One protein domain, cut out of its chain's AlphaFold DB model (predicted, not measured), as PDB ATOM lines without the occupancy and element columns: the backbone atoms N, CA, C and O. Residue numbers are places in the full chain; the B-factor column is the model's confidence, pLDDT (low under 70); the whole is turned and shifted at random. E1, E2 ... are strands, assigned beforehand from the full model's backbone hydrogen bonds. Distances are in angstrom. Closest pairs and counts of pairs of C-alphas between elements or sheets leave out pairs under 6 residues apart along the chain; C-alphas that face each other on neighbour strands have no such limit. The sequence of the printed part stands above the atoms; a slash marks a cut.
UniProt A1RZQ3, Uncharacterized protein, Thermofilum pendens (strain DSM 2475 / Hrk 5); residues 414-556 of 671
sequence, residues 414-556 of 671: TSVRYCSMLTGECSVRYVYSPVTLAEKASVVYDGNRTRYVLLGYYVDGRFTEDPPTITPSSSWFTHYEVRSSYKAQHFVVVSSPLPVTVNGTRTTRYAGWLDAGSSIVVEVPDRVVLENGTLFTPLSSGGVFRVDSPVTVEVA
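What this domain is: This is residues 414 to 556 of the 671 residues of an uncharacterized protein of Thermofilum pendens (strain DSM 2475 / Hrk 5) (UniProt A1RZQ3). The domain is a long, slender rod of strands built along one very long strand, E6, with two groups of shorter strands in a row beside it: E1 to E5 along its first part, and E7, E8, E10 and E11 along its later part. Near one end of the rod the hairpin of E6 and E7 folds back, and E8 pairs with its folded end and E10 with E8, while E9 and the loop before it make the tip there; the links E2 to E3 and E5 to E6 run along the other half. The printed part has 143 residues with no named helix and eleven named strands, E1 to E11 in order along the chain, and the class is all strand. Ten of the strands form one branched, mixed, twisted sheet with no single order, while E9 pairs with no named strand. The whole is extended, with a radius of gyration of the C-alphas of 23.4 A and spans of 84 by 22 by 20 A.

Where its parts are: E1, residues 414 to 419, begins at C-alpha 414 at (-23.726, 33.593, 78.892) and is 16.5 A long from first to last C-alpha. E2, residues 426 to 431, is 16.0 A long. E3 is residues 443 to 445, E4 is residues 450 to 459 with a length of 26.7 A, and E5 is residues 462 to 464. E6, residues 478 to 502, is the longest strand by residues and measures 51.7 A, from C-alpha 478 at (-23.356, 37.899, 80.879) to C-alpha 502 at (-5.447, 55.069, 35.567). E6 bends by 158 degrees at residue 499. E7, residues 505 to 515, is 18.3 A long and bends by 121 degrees at residue 508. E8 is residues 519 to 523, E9 residues 534 to 538 and E10 residues 543 to 546. E11, residues 551 to 554, ends at C-alpha 554 at (-14.716, 53.456, 27.715).

How they stand to each other: In the branched sheet, E1 and E2 form an antiparallel hairpin at 157 degrees, with N 418 and O 427 2.8 A apart. On the other side of E1 lies E6, parallel at 27 degrees, with N 417 and O 480 2.9 A apart. E3, E4 and E5 make a meander, each strand the antiparallel neighbour of the one before; N 452 and O 444 are 2.8 A apart, and so are N 457 and O 464. E3 and E5 lie on one side of E4, and E6 lies on the other side, antiparallel at 151 degrees, with N 455 and O 485 2.8 A apart. The pairing of E6 is staggered: E1 and E7 lie on one side of it, beside residues 478 to 483 and 489 to 502, and E4, E8 and E11 on the other side. E6 and E7 form an antiparallel hairpin at 163 degrees, with N 492 and O 512 2.8 A apart. E8 is antiparallel to E6 beside residues 501 to 502, past the bend, with N 523 and O 501 2.8 A apart. E10 is antiparallel to E8 at 164 degrees, with N 543 and O 522 2.8 A apart. E11 is parallel to E6 at 4 degrees, with N 553 and O 493 2.8 A apart. E6 and E9 are apart.

The domain as a whole: The two C-alphas farthest apart, those of Ser 475 and Gly 533, are 84.6 A from each other. The links E2 to E3 and E5 to E6 are long; within them residues 435 to 436 pair antiparallel with residues 469 to 470. Residues 528 to 529 pair antiparallel with residues 535 to 536 of E9. The printed part has no cut, its mean pLDDT is 93.0, and no printed residue is under 70.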
ATOM      1  N   THR A 414     -24.292  32.705  79.910       96.50
ATOM      2  CA  THR A 414     -23.726  33.593  78.892       96.50
ATOM      3  C   THR A 414     -24.491  33.479  77.596       96.50
ATOM      4  O   THR A 414     -24.594  32.388  77.035       96.50
ATOM      5  N   SER A 415     -24.983  34.609  77.097       97.12
ATOM      6  CA  SER A 415     -25.586  34.676  75.773       97.12
ATOM      7  C   SER A 415     -24.915  35.709  74.883       97.12
ATOM      8  O   SER A 415     -24.331  36.688  75.343       97.12
ATOM      9  N   VAL A 416     -25.018  35.479  73.582       97.25
ATOM     10  CA  VAL A 416     -24.531  36.384  72.547       97.25
ATOM     11  C   VAL A 416     -25.684  36.683  71.612       97.25
ATOM     12  O   VAL A 416     -26.311  35.752  71.102       97.25
ATOM     13  N   ARG A 417     -25.944  37.966  71.364       96.56
ATOM     14  CA  ARG A 417     -26.752  38.406  70.230       96.56
ATOM     15  C   ARG A 417     -25.807  38.709  69.078       96.56
ATOM     16  O   ARG A 417     -25.073  39.689  69.133       96.56
ATOM     17  N   TYR A 418     -25.814  37.852  68.067       95.25
ATOM     18  CA  TYR A 418     -25.022  38.029  66.861       95.25
ATOM     19  C   TYR A 418     -25.891  38.615  65.754       95.25
ATOM     20  O   TYR A 418     -26.907  38.013  65.412       95.25
ATOM     21  N   CYS A 419     -25.491  39.752  65.194       94.38
ATOM     22  CA  CYS A 419     -26.152  40.381  64.056       94.38
ATOM     23  C   CYS A 419     -25.204  40.455  62.860       94.38
ATOM     24  O   CYS A 419     -24.131  41.057  62.954       94.38
ATOM     25  N   SER A 420     -25.615  39.896  61.721       90.19
ATOM     26  CA  SER A 420     -24.892  40.119  60.475       90.19
ATOM     27  C   SER A 420     -25.330  41.448  59.876       90.19
ATOM     28  O   SER A 420     -26.485  41.606  59.490       90.19
ATOM     29  N   MET A 421     -24.419  42.418  59.768       87.94
ATOM     30  CA  MET A 421     -24.751  43.700  59.124       87.94
ATOM     31  C   MET A 421     -24.913  43.571  57.604       87.94
ATOM     32  O   MET A 421     -25.374  44.510  56.964       87.94
ATOM     33  N   LEU A 422     -24.541  42.422  57.031       85.75
ATOM     34  CA  LEU A 422     -24.750  42.126  55.620       85.75
ATOM     35  C   LEU A 422     -26.201  41.719  55.333       85.75
ATOM     36  O   LEU A 422     -26.813  42.269  54.425       85.75
ATOM     37  N   THR A 423     -26.750  40.767  56.094       85.69
ATOM     38  CA  THR A 423     -28.128  40.279  55.889       85.69
ATOM     39  C   THR A 423     -29.162  41.038  56.719       85.69
ATOM     40  O   THR A 423     -30.355  40.957  56.442       85.69
ATOM     41  N   GLY A 424     -28.727  41.768  57.751       87.06
ATOM     42  CA  GLY A 424     -29.602  42.385  58.750       87.06
ATOM     43  C   GLY A 424     -30.181  41.388  59.760       87.06
ATOM     44  O   GLY A 424     -30.909  41.789  60.668       87.06
ATOM     45  N   GLU A 425     -29.860  40.098  59.637       90.81
ATOM     46  CA  GLU A 425     -30.369  39.057  60.524       90.81
ATOM     47  C   GLU A 425     -29.632  39.067  61.862       90.81
ATOM     48  O   GLU A 425     -28.404  39.168  61.927       90.81
ATOM     49  N   CYS A 426     -30.393  38.904  62.942       93.50
ATOM     50  CA  CYS A 426     -29.867  38.757  64.289       93.50
ATOM     51  C   CYS A 426     -30.362  37.453  64.909       93.50
ATOM     52  O   CYS A 426     -31.538  37.119  64.804       93.50
ATOM     53  N   SER A 427     -29.489  36.768  65.641       93.44
ATOM     54  CA  SER A 427     -29.850  35.594  66.437       93.44
ATOM     55  C   SER A 427     -29.252  35.688  67.834       93.44
ATOM     56  O   SER A 427     -28.190  36.280  68.035       93.44
ATOM     57  N   VAL A 428     -29.946  35.116  68.816       96.38
ATOM     58  CA  VAL A 428     -29.421  34.953  70.173       96.38
ATOM     59  C   VAL A 428     -29.051  33.495  70.374       96.38
ATOM     60  O   VAL A 428     -29.809  32.598  70.011       96.38
ATOM     61  N   ARG A 429     -27.888  33.250  70.976       94.81
ATOM     62  CA  ARG A 429     -27.449  31.905  71.355       94.81
ATOM     63  C   ARG A 429     -26.767  31.899  72.712       94.81
ATOM     64  O   ARG A 429     -26.131  32.882  73.088       94.81
ATOM     65  N   TYR A 430     -26.867  30.776  73.414       95.50
ATOM     66  CA  TYR A 430     -26.165  30.548  74.674       95.50
ATOM     67  C   TYR A 430     -24.817  29.871  74.451       95.50
ATOM     68  O   TYR A 430     -24.664  29.021  73.574       95.50
ATOM     69  N   VAL A 431     -23.837  30.266  75.257       94.81
ATOM     70  CA  VAL A 431     -22.458  29.784  75.201       94.81
ATOM     71  C   VAL A 431     -22.218  28.901  76.423       94.81
ATOM     72  O   VAL A 431     -22.351  29.363  77.551       94.81
ATOM     73  N   TYR A 432     -21.866  27.634  76.191       92.75
ATOM     74  CA  TYR A 432     -21.571  26.640  77.241       92.75
ATOM     75  C   TYR A 432     -20.102  26.186  77.243       92.75
ATOM     76  O   TYR A 432     -19.639  25.552  78.184       92.75
ATOM     77  N   SER A 433     -19.363  26.519  76.186       93.31
ATOM     78  CA  SER A 433     -17.915  26.349  76.031       93.31
ATOM     79  C   SER A 433     -17.389  27.503  75.169       93.31
ATOM     80  O   SER A 433     -18.204  28.128  74.483       93.31
ATOM     81  N   PRO A 434     -16.088  27.851  75.218       94.94
ATOM     82  CA  PRO A 434     -15.545  28.936  74.406       94.94
ATOM     83  C   PRO A 434     -15.905  28.785  72.924       94.94
ATOM     84  O   PRO A 434     -15.709  27.723  72.338       94.94
ATOM     85  N   VAL A 435     -16.439  29.849  72.325       94.19
ATOM     86  CA  VAL A 435     -16.924  29.847  70.940       94.19
ATOM     87  C   VAL A 435     -16.390  31.063  70.198       94.19
ATOM     88  O   VAL A 435     -16.608  32.199  70.615       94.19
ATOM     89  N   THR A 436     -15.754  30.819  69.054       95.12
ATOM     90  CA  THR A 436     -15.326  31.866  68.121       95.12
ATOM     91  C   THR A 436     -16.446  32.185  67.135       95.12
ATOM     92  O   THR A 436     -17.014  31.297  66.496       95.12
ATOM     93  N   LEU A 437     -16.793  33.466  67.035       92.12
ATOM     94  CA  LEU A 437     -17.816  33.990  66.134       92.12
ATOM     95  C   LEU A 437     -17.160  34.421  64.824       92.12
ATOM     96  O   LEU A 437     -16.650  35.532  64.733       92.12
ATOM     97  N   ALA A 438     -17.169  33.541  63.827       88.25
ATOM     98  CA  ALA A 438     -16.657  33.843  62.495       88.25
ATOM     99  C   ALA A 438     -17.788  33.853  61.459       88.25
ATOM    100  O   ALA A 438     -18.632  32.954  61.443       88.25
ATOM    101  N   GLU A 439     -17.775  34.849  60.578       87.25
ATOM    102  CA  GLU A 439     -18.578  34.849  59.359       87.25
ATOM    103  C   GLU A 439     -18.162  33.698  58.442       87.25
ATOM    104  O   GLU A 439     -16.987  33.341  58.337       87.25
ATOM    105  N   LYS A 440     -19.137  33.127  57.730       83.69
ATOM    106  CA  LYS A 440     -18.893  32.000  56.817       83.69
ATOM    107  C   LYS A 440     -18.003  32.393  55.631       83.69
ATOM    108  O   LYS A 440     -17.301  31.543  55.087       83.69
ATOM    109  N   ALA A 441     -18.057  33.657  55.216       84.50
ATOM    110  CA  ALA A 441     -17.264  34.196  54.122       84.50
ATOM    111  C   ALA A 441     -16.791  35.613  54.455       84.50
ATOM    112  O   ALA A 441     -17.579  36.454  54.876       84.50
ATOM    113  N   SER A 442     -15.509  35.893  54.212       88.62
ATOM    114  CA  SER A 442     -14.939  37.239  54.341       88.62
ATOM    115  C   SER A 442     -15.255  38.140  53.144       88.62
ATOM    116  O   SER A 442     -15.076  39.352  53.224       88.62
ATOM    117  N   VAL A 443     -15.730  37.567  52.033       92.12
ATOM    118  CA  VAL A 443     -16.167  38.297  50.840       92.12
ATOM    119  C   VAL A 443     -17.474  37.701  50.332       92.12
ATOM    120  O   VAL A 443     -17.542  36.501  50.068       92.12
ATOM    121  N   VAL A 444     -18.494  38.540  50.151       90.88
ATOM    122  CA  VAL A 444     -19.796  38.138  49.596       90.88
ATOM    123  C   VAL A 444     -20.100  38.949  48.343       90.88
ATOM    124  O   VAL A 444     -19.930  40.164  48.334       90.88
ATOM    125  N   TYR A 445     -20.533  38.278  47.277       91.31
ATOM    126  CA  TYR A 445     -20.860  38.897  45.992       91.31
ATOM    127  C   TYR A 445     -22.373  39.049  45.847       91.31
ATOM    128  O   TYR A 445     -23.097  38.066  45.960       91.31
ATOM    129  N   ASP A 446     -22.827  40.255  45.516       85.94
ATOM    130  CA  ASP A 446     -24.251  40.585  45.323       85.94
ATOM    131  C   ASP A 446     -24.700  40.438  43.850       85.94
ATOM    132  O   ASP A 446     -25.725  40.943  43.411       85.94
ATOM    133  N   GLY A 447     -23.881  39.791  43.012       76.88
ATOM    134  CA  GLY A 447     -24.168  39.549  41.589       76.88
ATOM    135  C   GLY A 447     -24.084  40.786  40.679       76.88
ATOM    136  O   GLY A 447     -23.651  40.672  39.534       76.88
ATOM    137  N   ASN A 448     -24.377  41.987  41.177       85.00
ATOM    138  CA  ASN A 448     -24.371  43.228  40.398       85.00
ATOM    139  C   ASN A 448     -23.012  43.946  40.425       85.00
ATOM    140  O   ASN A 448     -22.923  45.121  40.784       85.00
ATOM    141  N   ARG A 449     -21.917  43.219  40.136       91.62
ATOM    142  CA  ARG A 449     -20.539  43.767  40.172       91.62
ATOM    143  C   ARG A 449     -20.226  44.537  41.469       91.62
ATOM    144  O   ARG A 449     -19.423  45.467  41.480       91.62
ATOM    145  N   THR A 450     -20.864  44.124  42.556       94.00
ATOM    146  CA  THR A 450     -20.718  44.660  43.905       94.00
ATOM    147  C   THR A 450     -20.353  43.500  44.818       94.00
ATOM    148  O   THR A 450     -20.879  42.392  44.668       94.00
ATOM    149  N   ARG A 451     -19.408  43.734  45.724       94.44
ATOM    150  CA  ARG A 451     -19.026  42.777  46.758       94.44
ATOM    151  C   ARG A 451     -18.920  43.474  48.102       94.44
ATOM    152  O   ARG A 451     -18.613  44.660  48.164       94.44
ATOM    153  N   TYR A 452     -19.108  42.718  49.166       94.00
ATOM    154  CA  TYR A 452     -18.933  43.161  50.539       94.00
ATOM    155  C   TYR A 452     -17.732  42.441  51.127       94.00
ATOM    156  O   TYR A 452     -17.671  41.214  51.076       94.00
ATOM    157  N   VAL A 453     -16.774  43.198  51.654       94.56
ATOM    158  CA  VAL A 453     -15.569  42.671  52.302       94.56
ATOM    159  C   VAL A 453     -15.708  42.863  53.804       94.56
ATOM    160  O   VAL A 453     -15.956  43.977  54.265       94.56
ATOM    161  N   LEU A 454     -15.579  41.777  54.560       95.44
ATOM    162  CA  LEU A 454     -15.583  41.796  56.015       95.44
ATOM    163  C   LEU A 454     -14.362  42.576  56.512       95.44
ATOM    164  O   LEU A 454     -13.230  42.244  56.169       95.44
ATOM    165  N   LEU A 455     -14.606  43.600  57.324       95.06
ATOM    166  CA  LEU A 455     -13.570  44.365  58.016       95.06
ATOM    167  C   LEU A 455     -13.247  43.777  59.391       95.06
ATOM    168  O   LEU A 455     -12.118  43.886  59.849       95.06
ATOM    169  N   GLY A 456     -14.245  43.198  60.060       95.94
ATOM    170  CA  GLY A 456     -14.123  42.709  61.428       95.94
ATOM    171  C   GLY A 456     -15.469  42.691  62.143       95.94
ATOM    172  O   GLY A 456     -16.523  42.559  61.514       95.94
ATOM    173  N   TYR A 457     -15.440  42.859  63.462       96.94
ATOM    174  CA  TYR A 457     -16.592  42.735  64.349       96.94
ATOM    175  C   TYR A 457     -16.609  43.859  65.381       96.94
ATOM    176  O   TYR A 457     -15.570  44.298  65.863       96.94
ATOM    177  N   TYR A 458     -17.800  44.291  65.772       97.00
ATOM    178  CA  TYR A 458     -18.017  45.086  66.973       97.00
ATOM    179  C   TYR A 458     -18.511  44.168  68.086       97.00
ATOM    180  O   TYR A 458     -19.527  43.502  67.902       97.00
ATOM    181  N   VAL A 459     -17.820  44.155  69.225       97.06
ATOM    182  CA  VAL A 459     -18.227  43.467  70.458       97.06
ATOM    183  C   VAL A 459     -18.544  44.528  71.500       97.06
ATOM    184  O   VAL A 459     -17.659  45.288  71.891       97.06
ATOM    185  N   ASP A 460     -19.812  44.632  71.893       95.81
ATOM    186  CA  ASP A 460     -20.323  45.666  72.807       95.81
ATOM    187  C   ASP A 460     -19.867  47.084  72.406       95.81
ATOM    188  O   ASP A 460     -19.440  47.903  73.221       95.81
ATOM    189  N   GLY A 461     -19.893  47.354  71.097       94.62
ATOM    190  CA  GLY A 461     -19.485  48.632  70.505       94.62
ATOM    191  C   GLY A 461     -17.978  48.814  70.284       94.62
ATOM    192  O   GLY A 461     -17.581  49.835  69.726       94.62
ATOM    193  N   ARG A 462     -17.125  47.848  70.652       96.94
ATOM    194  CA  ARG A 462     -15.669  47.904  70.419       96.94
ATOM    195  C   ARG A 462     -15.269  47.091  69.191       96.94
ATOM    196  O   ARG A 462     -15.608  45.916  69.105       96.94
ATOM    197  N   PHE A 463     -14.544  47.710  68.263       97.12
ATOM    198  CA  PHE A 463     -14.106  47.061  67.026       97.12
ATOM    199  C   PHE A 463     -12.916  46.115  67.247       97.12
ATOM    200  O   PHE A 463     -11.994  46.430  68.000       97.12
ATOM    201  N   THR A 464     -12.924  44.984  66.547       96.56
ATOM    202  CA  THR A 464     -11.813  44.040  66.419       96.56
ATOM    203  C   THR A 464     -11.776  43.478  64.997       96.56
ATOM    204  O   THR A 464     -12.824  43.210  64.408       96.56
ATOM    205  N   GLU A 465     -10.580  43.333  64.429       95.06
ATOM    206  CA  GLU A 465     -10.393  42.739  63.097       95.06
ATOM    207  C   GLU A 465     -10.586  41.217  63.139       95.06
ATOM    208  O   GLU A 465     -11.187  40.629  62.236       95.06
ATOM    209  N   ASP A 466     -10.140  40.586  64.227       94.38
ATOM    210  CA  ASP A 466     -10.198  39.141  64.403       94.38
ATOM    211  C   ASP A 466     -11.586  38.667  64.878       94.38
ATOM    212  O   ASP A 466     -12.263  39.352  65.651       94.38
ATOM    213  N   PRO A 467     -12.022  37.457  64.475       94.88
ATOM    214  CA  PRO A 467     -13.220  36.822  65.015       94.88
ATOM    215  C   PRO A 467     -13.202  36.746  66.552       94.88
ATOM    216  O   PRO A 467     -12.299  36.123  67.120       94.88
ATOM    217  N   PRO A 468     -14.198  37.313  67.260       96.06
ATOM    218  CA  PRO A 468     -14.178  37.326  68.714       96.06
ATOM    219  C   PRO A 468     -14.480  35.940  69.294       96.06
ATOM    220  O   PRO A 468     -15.424  35.258  68.876       96.06
ATOM    221  N   THR A 469     -13.710  35.541  70.307       96.50
ATOM    222  CA  THR A 469     -13.971  34.342  71.113       96.50
ATOM    223  C   THR A 469     -14.717  34.716  72.387       96.50
ATOM    224  O   THR A 469     -14.191  35.417  73.249       96.50
ATOM    225  N   ILE A 470     -15.938  34.206  72.532       96.25
ATOM    226  CA  ILE A 470     -16.753  34.386  73.732       96.25
ATOM    227  C   ILE A 470     -16.577  33.176  74.641       96.25
ATOM    228  O   ILE A 470     -16.787  32.038  74.221       96.25
ATOM    229  N   THR A 471     -16.202  33.425  75.894       94.12
ATOM    230  CA  THR A 471     -16.031  32.394  76.926       94.12
ATOM    231  C   THR A 471     -17.252  32.382  77.847       94.12
ATOM    232  O   THR A 471     -17.704  33.455  78.248       94.12
ATOM    233  N   PRO A 472     -17.806  31.207  78.196       93.81
ATOM    234  CA  PRO A 472     -18.932  31.124  79.115       93.81
ATOM    235  C   PRO A 472     -18.531  31.562  80.527       93.81
ATOM    236  O   PRO A 472     -17.507  31.143  81.068       93.81
ATOM    237  N   SER A 473     -19.384  32.362  81.149       91.38
ATOM    238  CA  SER A 473     -19.328  32.681  82.568       91.38
ATOM    239  C   SER A 473     -19.943  31.540  83.374       91.38
ATOM    240  O   SER A 473     -21.032  31.056  83.071       91.38
ATOM    241  N   SER A 474     -19.244  31.117  84.426       81.31
ATOM    242  CA  SER A 474     -19.748  30.156  85.419       81.31
ATOM    243  C   SER A 474     -20.161  30.825  86.736       81.31
ATOM    244  O   SER A 474     -20.642  30.155  87.652       81.31
ATOM    245  N   SER A 475     -19.961  32.141  86.851       87.50
ATOM    246  CA  SER A 475     -20.202  32.903  88.076       87.50
ATOM    247  C   SER A 475     -21.418  33.814  87.965       87.50
ATOM    248  O   SER A 475     -22.206  33.868  88.897       87.50
ATOM    249  N   TRP A 476     -21.614  34.517  86.851       93.94
ATOM    250  CA  TRP A 476     -22.708  35.483  86.712       93.94
ATOM    251  C   TRP A 476     -23.302  35.536  85.308       93.94
ATOM    252  O   TRP A 476     -22.659  35.122  84.345       93.94
ATOM    253  N   PHE A 477     -24.508  36.094  85.192       95.25
ATOM    254  CA  PHE A 477     -25.145  36.362  83.907       95.25
ATOM    255  C   PHE A 477     -24.326  37.355  83.078       95.25
ATOM    256  O   PHE A 477     -23.861  38.376  83.585       95.25
ATOM    257  N   THR A 478     -24.122  37.057  81.800       95.44
ATOM    258  CA  THR A 478     -23.356  37.899  80.879       95.44
ATOM    259  C   THR A 478     -24.002  37.878  79.504       95.44
ATOM    260  O   THR A 478     -24.358  36.819  78.987       95.44
ATOM    261  N   HIS A 479     -24.127  39.051  78.896       96.31
ATOM    262  CA  HIS A 479     -24.633  39.203  77.544       96.31
ATOM    263  C   HIS A 479     -23.629  39.983  76.703       96.31
ATOM    264  O   HIS A 479     -23.135  41.005  77.165       96.31
ATOM    265  N   TYR A 480     -23.372  39.504  75.487       97.06
ATOM    266  CA  TYR A 480     -22.565  40.201  74.489       97.06
ATOM    267  C   TYR A 480     -23.416  40.544  73.273       97.06
ATOM    268  O   TYR A 480     -24.133  39.688  72.741       97.06
ATOM    269  N   GLU A 481     -23.272  41.764  72.777       96.69
ATOM    270  CA  GLU A 481     -23.759  42.161  71.467       96.69
ATOM    271  C   GLU A 481     -22.609  42.133  70.460       96.69
ATOM    272  O   GLU A 481     -21.632  42.870  70.586       96.69
ATOM    273  N   VAL A 482     -22.726  41.275  69.445       97.06
ATOM    274  CA  VAL A 482     -21.714  41.119  68.399       97.06
ATOM    275  C   VAL A 482     -22.316  41.450  67.046       97.06
ATOM    276  O   VAL A 482     -23.343  40.893  66.659       97.06
ATOM    277  N   ARG A 483     -21.670  42.353  66.309       95.69
ATOM    278  CA  ARG A 483     -22.100  42.759  64.968       95.69
ATOM    279  C   ARG A 483     -20.938  42.643  63.995       95.69
ATOM    280  O   ARG A 483     -19.877  43.197  64.272       95.69
ATOM    281  N   SER A 484     -21.110  41.959  62.868       95.25
ATOM    282  CA  SER A 484     -20.088  41.981  61.813       95.25
ATOM    283  C   SER A 484     -20.055  43.339  61.110       95.25
ATOM    284  O   SER A 484     -21.046  44.064  61.086       95.25
ATOM    285  N   SER A 485     -18.908  43.722  60.559       94.25
ATOM    286  CA  SER A 485     -18.728  44.985  59.843       94.25
ATOM    287  C   SER A 485     -18.219  44.713  58.439       94.25
ATOM    288  O   SER A 485     -17.184  44.077  58.268       94.25
ATOM    289  N   TYR A 486     -18.937  45.210  57.437       93.38
ATOM    290  CA  TYR A 486     -18.588  45.034  56.034       93.38
ATOM    291  C   TYR A 486     -18.350  46.376  55.357       93.38
ATOM    292  O   TYR A 486     -18.996  47.376  55.674       93.38
ATOM    293  N   LYS A 487     -17.465  46.365  54.362       93.00
ATOM    294  CA  LYS A 487     -17.259  47.462  53.424       93.00
ATOM    295  C   LYS A 487     -17.727  47.048  52.037       93.00
ATOM    296  O   LYS A 487     -17.305  46.011  51.527       93.00
ATOM    297  N   ALA A 488     -18.582  47.860  51.427       93.94
ATOM    298  CA  ALA A 488     -18.965  47.670  50.035       93.94
ATOM    299  C   ALA A 488     -17.802  48.045  49.103       93.94
ATOM    300  O   ALA A 488     -17.105  49.041  49.319       93.94
ATOM    301  N   GLN A 489     -17.615  47.250  48.056       96.44
ATOM    302  CA  GLN A 489     -16.701  47.511  46.955       96.44
ATOM    303  C   GLN A 489     -17.419  47.291  45.626       96.44
ATOM    304  O   GLN A 489     -18.171  46.326  45.468       96.44
ATOM    305  N   HIS A 490     -17.130  48.141  44.646       96.31
ATOM    306  CA  HIS A 490     -17.696  48.044  43.306       96.31
ATOM    307  C   HIS A 490     -16.614  47.710  42.283       96.31
ATOM    308  O   HIS A 490     -15.462  48.136  42.396       96.31
ATOM    309  N   PHE A 491     -16.984  46.908  41.288       96.62
ATOM    310  CA  PHE A 491     -16.081  46.550  40.209       96.62
ATOM    311  C   PHE A 491     -15.980  47.708  39.223       96.62
ATOM    312  O   PHE A 491     -16.992  48.185  38.701       96.62
ATOM    313  N   VAL A 492     -14.752  48.134  38.958       96.31
ATOM    314  CA  VAL A 492     -14.432  49.230  38.053       96.31
ATOM    315  C   VAL A 492     -13.665  48.690  36.863       96.31
ATOM    316  O   VAL A 492     -12.682  47.966  37.026       96.31
ATOM    317  N   VAL A 493     -14.112  49.054  35.662       96.25
ATOM    318  CA  VAL A 493     -13.455  48.712  34.402       96.25
ATOM    319  C   VAL A 493     -13.177  49.985  33.619       96.25
ATOM    320  O   VAL A 493     -14.090  50.758  33.348       96.25
ATOM    321  N   VAL A 494     -11.923  50.181  33.223       95.00
ATOM    322  CA  VAL A 494     -11.529  51.213  32.256       95.00
ATOM    323  C   VAL A 494     -10.951  50.505  31.043       95.00
ATOM    324  O   VAL A 494     -10.038  49.690  31.189       95.00
ATOM    325  N   SER A 495     -11.479  50.781  29.855       95.00
ATOM    326  CA  SER A 495     -11.004  50.210  28.595       95.00
ATOM    327  C   SER A 495     -10.637  51.314  27.610       95.00
ATOM    328  O   SER A 495     -11.345  52.309  27.455       95.00
ATOM    329  N   SER A 496      -9.505  51.141  26.934       94.44
ATOM    330  CA  SER A 496      -9.096  52.026  25.855       94.44
ATOM    331  C   SER A 496      -8.282  51.277  24.796       94.44
ATOM    332  O   SER A 496      -7.373  50.523  25.146       94.44
ATOM    333  N   PRO A 497      -8.550  51.497  23.496       92.38
ATOM    334  CA  PRO A 497      -7.711  50.986  22.414       92.38
ATOM    335  C   PRO A 497      -6.257  51.481  22.460       92.38
ATOM    336  O   PRO A 497      -5.375  50.817  21.921       92.38
ATOM    337  N   LEU A 498      -5.997  52.635  23.088       92.25
ATOM    338  CA  LEU A 498      -4.666  53.238  23.220       92.25
ATOM    339  C   LEU A 498      -4.318  53.475  24.698       92.25
ATOM    340  O   LEU A 498      -5.224  53.584  25.520       92.25
ATOM    341  N   PRO A 499      -3.026  53.545  25.072       92.75
ATOM    342  CA  PRO A 499      -2.640  53.704  26.472       92.75
ATOM    343  C   PRO A 499      -3.177  54.998  27.101       92.75
ATOM    344  O   PRO A 499      -2.887  56.093  26.619       92.75
ATOM    345  N   VAL A 500      -3.878  54.850  28.224       94.38
ATOM    346  CA  VAL A 500      -4.324  55.914  29.137       94.38
ATOM    347  C   VAL A 500      -3.639  55.739  30.494       94.38
ATOM    348  O   VAL A 500      -3.005  54.710  30.736       94.38
ATOM    349  N   THR A 501      -3.761  56.710  31.394       95.12
ATOM    350  CA  THR A 501      -3.274  56.577  32.774       95.12
ATOM    351  C   THR A 501      -4.457  56.384  33.714       95.12
ATOM    352  O   THR A 501      -5.390  57.179  33.709       95.12
ATOM    353  N   VAL A 502      -4.434  55.337  34.538       95.00
ATOM    354  CA  VAL A 502      -5.447  55.069  35.567       95.00
ATOM    355  C   VAL A 502      -4.759  55.072  36.930       95.00
ATOM    356  O   VAL A 502      -3.870  54.253  37.161       95.00
ATOM    357  N   ASN A 503      -5.121  56.011  37.812       92.81
ATOM    358  CA  ASN A 503      -4.459  56.251  39.107       92.81
ATOM    359  C   ASN A 503      -2.916  56.276  38.998       92.81
ATOM    360  O   ASN A 503      -2.212  55.594  39.740       92.81
ATOM    361  N   GLY A 504      -2.383  57.011  38.017       91.81
ATOM    362  CA  GLY A 504      -0.937  57.128  37.775       91.81
ATOM    363  C   GLY A 504      -0.290  55.959  37.017       91.81
ATOM    364  O   GLY A 504       0.879  56.051  36.650       91.81
ATOM    365  N   THR A 505      -1.021  54.877  36.722       94.19
ATOM    366  CA  THR A 505      -0.484  53.711  35.998       94.19
ATOM    367  C   THR A 505      -0.916  53.710  34.533       94.19
ATOM    368  O   THR A 505      -2.108  53.720  34.230       94.19
ATOM    369  N   ARG A 506       0.047  53.646  33.605       95.06
ATOM    370  CA  ARG A 506      -0.218  53.587  32.159       95.06
ATOM    371  C   ARG A 506      -0.739  52.205  31.747       95.06
ATOM    372  O   ARG A 506      -0.049  51.209  31.944       95.06
ATOM    373  N   THR A 507      -1.924  52.134  31.143       95.12
ATOM    374  CA  THR A 507      -2.561  50.878  30.707       95.12
ATOM    375  C   THR A 507      -3.552  51.094  29.554       95.12
ATOM    376  O   THR A 507      -4.028  52.201  29.332       95.12
ATOM    377  N   THR A 508      -3.892  50.035  28.816       94.38
ATOM    378  CA  THR A 508      -5.036  49.992  27.877       94.38
ATOM    379  C   THR A 508      -6.284  49.376  28.515       94.38
ATOM    380  O   THR A 508      -7.394  49.504  27.998       94.38
ATOM    381  N   ARG A 509      -6.127  48.705  29.663       95.56
ATOM    382  CA  ARG A 509      -7.230  48.118  30.421       95.56
ATOM    383  C   ARG A 509      -6.930  48.110  31.915       95.56
ATOM    384  O   ARG A 509      -5.909  47.582  32.350       95.56
ATOM    385  N   TYR A 510      -7.854  48.637  32.704       95.88
ATOM    386  CA  TYR A 510      -7.881  48.492  34.155       95.88
ATOM    387  C   TYR A 510      -9.141  47.723  34.551       95.88
ATOM    388  O   TYR A 510     -10.218  47.983  34.017       95.88
ATOM    389  N   ALA A 511      -9.010  46.769  35.468       95.44
ATOM    390  CA  ALA A 511     -10.136  46.063  36.063       95.44
ATOM    391  C   ALA A 511      -9.816  45.756  37.528       95.44
ATOM    392  O   ALA A 511      -8.818  45.093  37.813       95.44
ATOM    393  N   GLY A 512     -10.642  46.234  38.453       94.69
ATOM    394  CA  GLY A 512     -10.381  46.087  39.882       94.69
ATOM    395  C   GLY A 512     -11.604  46.360  40.743       94.69
ATOM    396  O   GLY A 512     -12.580  46.951  40.293       94.69
ATOM    397  N   TRP A 513     -11.549  45.907  41.991       95.94
ATOM    398  CA  TRP A 513     -12.543  46.229  43.012       95.94
ATOM    399  C   TRP A 513     -12.060  47.432  43.807       95.94
ATOM    400  O   TRP A 513     -10.966  47.383  44.368       95.94
ATOM    401  N   LEU A 514     -12.869  48.483  43.857       95.81
ATOM    402  CA  LEU A 514     -12.569  49.700  44.604       95.81
ATOM    403  C   LEU A 514     -13.630  49.940  45.675       95.81
ATOM    404  O   LEU A 514     -14.788  49.555  45.514       95.81
ATOM    405  N   ASP A 515     -13.216  50.562  46.773       95.75
ATOM    406  CA  ASP A 515     -14.087  50.873  47.904       95.75
ATOM    407  C   ASP A 515     -15.221  51.815  47.505       95.75
ATOM    408  O   ASP A 515     -14.998  52.801  46.797       95.75
ATOM    409  N   ALA A 516     -16.428  51.542  47.998       94.19
ATOM    410  CA  ALA A 516     -17.553  52.446  47.821       94.19
ATOM    411  C   ALA A 516     -17.224  53.840  48.393       94.19
ATOM    412  O   ALA A 516     -16.666  53.960  49.487       94.19
ATOM    413  N   GLY A 517     -17.538  54.892  47.636       93.56
ATOM    414  CA  GLY A 517     -17.218  56.285  47.958       93.56
ATOM    415  C   GLY A 517     -15.775  56.712  47.656       93.56
ATOM    416  O   GLY A 517     -15.455  57.888  47.831       93.56
ATOM    417  N   SER A 518     -14.906  55.804  47.196       95.88
ATOM    418  CA  SER A 518     -13.579  56.172  46.680       95.88
ATOM    419  C   SER A 518     -13.675  56.832  45.298       95.88
ATOM    420  O   SER A 518     -14.755  56.933  44.718       95.88
ATOM    421  N   SER A 519     -12.541  57.278  44.755       95.12
ATOM    422  CA  SER A 519     -12.462  57.852  43.411       95.12
ATOM    423  C   SER A 519     -11.391  57.160  42.578       95.12
ATOM    424  O   SER A 519     -10.352  56.749  43.097       95.12
ATOM    425  N   ILE A 520     -11.627  57.084  41.271       95.12
ATOM    426  CA  ILE A 520     -10.646  56.661  40.273       95.12
ATOM    427  C   ILE A 520     -10.356  57.822  39.321       95.12
ATOM    428  O   ILE A 520     -11.273  58.483  38.832       95.12
ATOM    429  N   VAL A 521      -9.076  58.080  39.073       95.62
ATOM    430  CA  VAL A 521      -8.609  59.123  38.156       95.62
ATOM    431  C   VAL A 521      -8.198  58.463  36.848       95.62
ATOM    432  O   VAL A 521      -7.330  57.588  36.842       95.62
ATOM    433  N   VAL A 522      -8.825  58.875  35.749       95.88
ATOM    434  CA  VAL A 522      -8.485  58.434  34.392       95.88
ATOM    435  C   VAL A 522      -7.972  59.636  33.619       95.88
ATOM    436  O   VAL A 522      -8.726  60.572  33.371       95.88
ATOM    437  N   GLU A 523      -6.710  59.615  33.215       94.75
ATOM    438  CA  GLU A 523      -6.105  60.662  32.397       94.75
ATOM    439  C   GLU A 523      -5.936  60.149  30.970       94.75
ATOM    440  O   GLU A 523      -5.328  59.102  30.718       94.75
ATOM    441  N   VAL A 524      -6.499  60.901  30.029       94.44
ATOM    442  CA  VAL A 524      -6.484  60.581  28.605       94.44
ATOM    443  C   VAL A 524      -5.616  61.627  27.905       94.44
ATOM    444  O   VAL A 524      -5.916  62.812  28.032       94.44
ATOM    445  N   PRO A 525      -4.547  61.234  27.190       91.69
ATOM    446  CA  PRO A 525      -3.734  62.178  26.429       91.69
ATOM    447  C   PRO A 525      -4.557  62.949  25.386       91.69
ATOM    448  O   PRO A 525      -5.321  62.335  24.645       91.69
ATOM    449  N   ASP A 526      -4.321  64.258  25.243       89.19
ATOM    450  CA  ASP A 526      -5.016  65.106  24.251       89.19
ATOM    451  C   ASP A 526      -4.809  64.635  22.801       89.19
ATOM    452  O   ASP A 526      -5.619  64.896  21.910       89.19
ATOM    453  N   ARG A 527      -3.689  63.951  22.548       90.38
ATOM    454  CA  ARG A 527      -3.367  63.323  21.268       90.38
ATOM    455  C   ARG A 527      -2.336  62.218  21.420       90.38
ATOM    456  O   ARG A 527      -1.413  62.324  22.225       90.38
ATOM    457  N   VAL A 528      -2.436  61.212  20.559       91.31
ATOM    458  CA  VAL A 528      -1.433  60.152  20.400       91.31
ATOM    459  C   VAL A 528      -1.039  60.079  18.930       91.31
ATOM    460  O   VAL A 528      -1.886  59.843  18.077       91.31
ATOM    461  N   VAL A 529       0.241  60.283  18.621       92.56
ATOM    462  CA  VAL A 529       0.769  60.135  17.257       92.56
ATOM    463  C   VAL A 529       1.556  58.835  17.175       92.56
ATOM    464  O   VAL A 529       2.478  58.621  17.958       92.56
ATOM    465  N   LEU A 530       1.184  57.970  16.237       91.31
ATOM    466  CA  LEU A 530       1.911  56.747  15.917       91.31
ATOM    467  C   LEU A 530       2.995  57.024  14.867       91.31
ATOM    468  O   LEU A 530       2.839  57.901  14.016       91.31
ATOM    469  N   GLU A 531       4.060  56.222  14.877       89.50
ATOM    470  CA  GLU A 531       5.194  56.351  13.944       89.50
ATOM    471  C   GLU A 531       4.785  56.241  12.469       89.50
ATOM    472  O   GLU A 531       5.410  56.845  11.601       89.50
ATOM    473  N   ASN A 532       3.692  55.532  12.173       89.31
ATOM    474  CA  ASN A 532       3.168  55.388  10.815       89.31
ATOM    475  C   ASN A 532       2.471  56.653  10.270       89.31
ATOM    476  O   ASN A 532       1.948  56.619   9.159       89.31
ATOM    477  N   GLY A 533       2.417  57.746  11.037       89.19
ATOM    478  CA  GLY A 533       1.738  58.979  10.640       89.19
ATOM    479  C   GLY A 533       0.235  58.993  10.936       89.19
ATOM    480  O   GLY A 533      -0.484  59.811  10.370       89.19
ATOM    481  N   THR A 534      -0.267  58.125  11.818       93.81
ATOM    482  CA  THR A 534      -1.651  58.198  12.326       93.81
ATOM    483  C   THR A 534      -1.692  59.017  13.614       93.81
ATOM    484  O   THR A 534      -0.957  58.734  14.554       93.81
ATOM    485  N   LEU A 535      -2.561  60.020  13.671       94.06
ATOM    486  CA  LEU A 535      -2.882  60.798  14.865       94.06
ATOM    487  C   LEU A 535      -4.219  60.312  15.413       94.06
ATOM    488  O   LEU A 535      -5.192  60.235  14.679       94.06
ATOM    489  N   PHE A 536      -4.289  60.050  16.707       94.12
ATOM    490  CA  PHE A 536      -5.535  59.813  17.414       94.12
ATOM    491  C   PHE A 536      -5.822  60.977  18.347       94.12
ATOM    492  O   PHE A 536      -4.948  61.393  19.109       94.12
ATOM    493  N   THR A 537      -7.055  61.468  18.313       92.38
ATOM    494  CA  THR A 537      -7.584  62.403  19.312       92.38
ATOM    495  C   THR A 537      -8.684  61.704  20.102       92.38
ATOM    496  O   THR A 537      -9.479  60.968  19.505       92.38
ATOM    497  N   PRO A 538      -8.749  61.877  21.426       91.94
ATOM    498  CA  PRO A 538      -9.755  61.205  22.227       91.94
ATOM    499  C   PRO A 538     -11.142  61.801  21.959       91.94
ATOM    500  O   PRO A 538     -11.283  62.998  21.715       91.94
ATOM    501  N   LEU A 539     -12.170  60.955  21.999       88.25
ATOM    502  CA  LEU A 539     -13.575  61.375  21.922       88.25
ATOM    503  C   LEU A 539     -14.157  61.709  23.302       88.25
ATOM    504  O   LEU A 539     -15.191  62.366  23.390       88.25
ATOM    505  N   SER A 540     -13.494  61.271  24.373       80.75
ATOM    506  CA  SER A 540     -13.835  61.587  25.756       80.75
ATOM    507  C   SER A 540     -12.620  62.151  26.486       80.75
ATOM    508  O   SER A 540     -11.516  61.609  26.405       80.75
ATOM    509  N   SER A 541     -12.816  63.251  27.212       73.31
ATOM    510  CA  SER A 541     -11.816  63.732  28.161       73.31
ATOM    511  C   SER A 541     -11.762  62.781  29.356       73.31
ATOM    512  O   SER A 541     -12.799  62.301  29.819       73.31
ATOM    513  N   GLY A 542     -10.559  62.525  29.871       83.19
ATOM    514  CA  GLY A 542     -10.389  61.873  31.167       83.19
ATOM    515  C   GLY A 542     -11.098  62.629  32.300       83.19
ATOM    516  O   GLY A 542     -11.641  63.719  32.108       83.19
ATOM    517  N   GLY A 543     -11.098  62.063  33.502       90.69
ATOM    518  CA  GLY A 543     -11.745  62.678  34.652       90.69
ATOM    519  C   GLY A 543     -11.585  61.893  35.947       90.69
ATOM    520  O   GLY A 543     -10.958  60.833  35.992       90.69
ATOM    521  N   VAL A 544     -12.177  62.440  37.007       94.19
ATOM    522  CA  VAL A 544     -12.291  61.788  38.315       94.19
ATOM    523  C   VAL A 544     -13.687  61.191  38.428       94.19
ATOM    524  O   VAL A 544     -14.679  61.917  38.385       94.19
ATOM    525  N   PHE A 545     -13.766  59.874  38.587       93.31
ATOM    526  CA  PHE A 545     -15.026  59.149  38.725       93.31
ATOM    527  C   PHE A 545     -15.175  58.668  40.164       93.31
ATOM    528  O   PHE A 545     -14.296  57.980  40.684       93.31
ATOM    529  N   ARG A 546     -16.289  59.022  40.807       94.88
ATOM    530  CA  ARG A 546     -16.627  58.534  42.145       94.88
ATOM    531  C   ARG A 546     -17.214  57.124  42.052       94.88
ATOM    532  O   ARG A 546     -18.065  56.852  41.209       94.88
ATOM    533  N   VAL A 547     -16.753  56.232  42.917       95.06
ATOM    534  CA  VAL A 547     -17.130  54.818  42.955       95.06
ATOM    535  C   VAL A 547     -18.283  54.635  43.941       95.06
ATOM    536  O   VAL A 547     -18.118  54.052  45.005       95.06
ATOM    537  N   ASP A 548     -19.460  55.168  43.615       93.12
ATOM    538  CA  ASP A 548     -20.685  54.927  44.403       93.12
ATOM    539  C   ASP A 548     -21.495  53.723  43.871       93.12
ATOM    540  O   ASP A 548     -22.480  53.302  44.475       93.12
ATOM    541  N   SER A 549     -21.092  53.172  42.722       93.31
ATOM    542  CA  SER A 549     -21.666  51.996  42.058       93.31
ATOM    543  C   SER A 549     -20.630  51.390  41.088       93.31
ATOM    544  O   SER A 549     -19.540  51.953  40.944       93.31
ATOM    545  N   PRO A 550     -20.892  50.238  40.434       95.62
ATOM    546  CA  PRO A 550     -19.987  49.700  39.417       95.62
ATOM    547  C   PRO A 550     -19.724  50.707  38.291       95.62
ATOM    548  O   PRO A 550     -20.651  51.146  37.612       95.62
ATOM    549  N   VAL A 551     -18.453  51.042  38.062       94.25
ATOM    550  CA  VAL A 551     -18.043  52.049  37.072       94.25
ATOM    551  C   VAL A 551     -17.481  51.359  35.832       94.25
ATOM    552  O   VAL A 551     -16.602  50.505  35.925       94.25
ATOM    553  N   THR A 552     -17.965  51.740  34.651       93.69
ATOM    554  CA  THR A 552     -17.355  51.358  33.368       93.69
ATOM    555  C   THR A 552     -17.018  52.625  32.590       93.69
ATOM    556  O   THR A 552     -17.906  53.426  32.318       93.69
ATOM    557  N   VAL A 553     -15.740  52.809  32.259       92.75
ATOM    558  CA  VAL A 553     -15.244  53.936  31.458       92.75
ATOM    559  C   VAL A 553     -14.657  53.390  30.166       92.75
ATOM    560  O   VAL A 553     -13.672  52.653  30.192       92.75
ATOM    561  N   GLU A 554     -15.238  53.782  29.039       93.12
ATOM    562  CA  GLU A 554     -14.716  53.456  27.715       93.12
ATOM    563  C   GLU A 554     -14.134  54.720  27.077       93.12
ATOM    564  O   GLU A 554     -14.824  55.726  26.898       93.12
ATOM    565  N   VAL A 555     -12.843  54.683  26.753       92.56
ATOM    566  CA  VAL A 555     -12.153  55.793  26.089       92.56
ATOM    567  C   VAL A 555     -12.036  55.472  24.610       92.56
ATOM    568  O   VAL A 555     -11.221  54.638  24.206       92.56
ATOM    569  N   ALA A 556     -12.856  56.147  23.810       91.62
ATOM    570  CA  ALA A 556     -12.850  56.035  22.360       91.62
ATOM    571  C   ALA A 556     -11.910  57.070  21.726       91.62
ATOM    572  O   ALA A 556     -11.690  58.154  22.268       91.62
TER     573      ALA A 556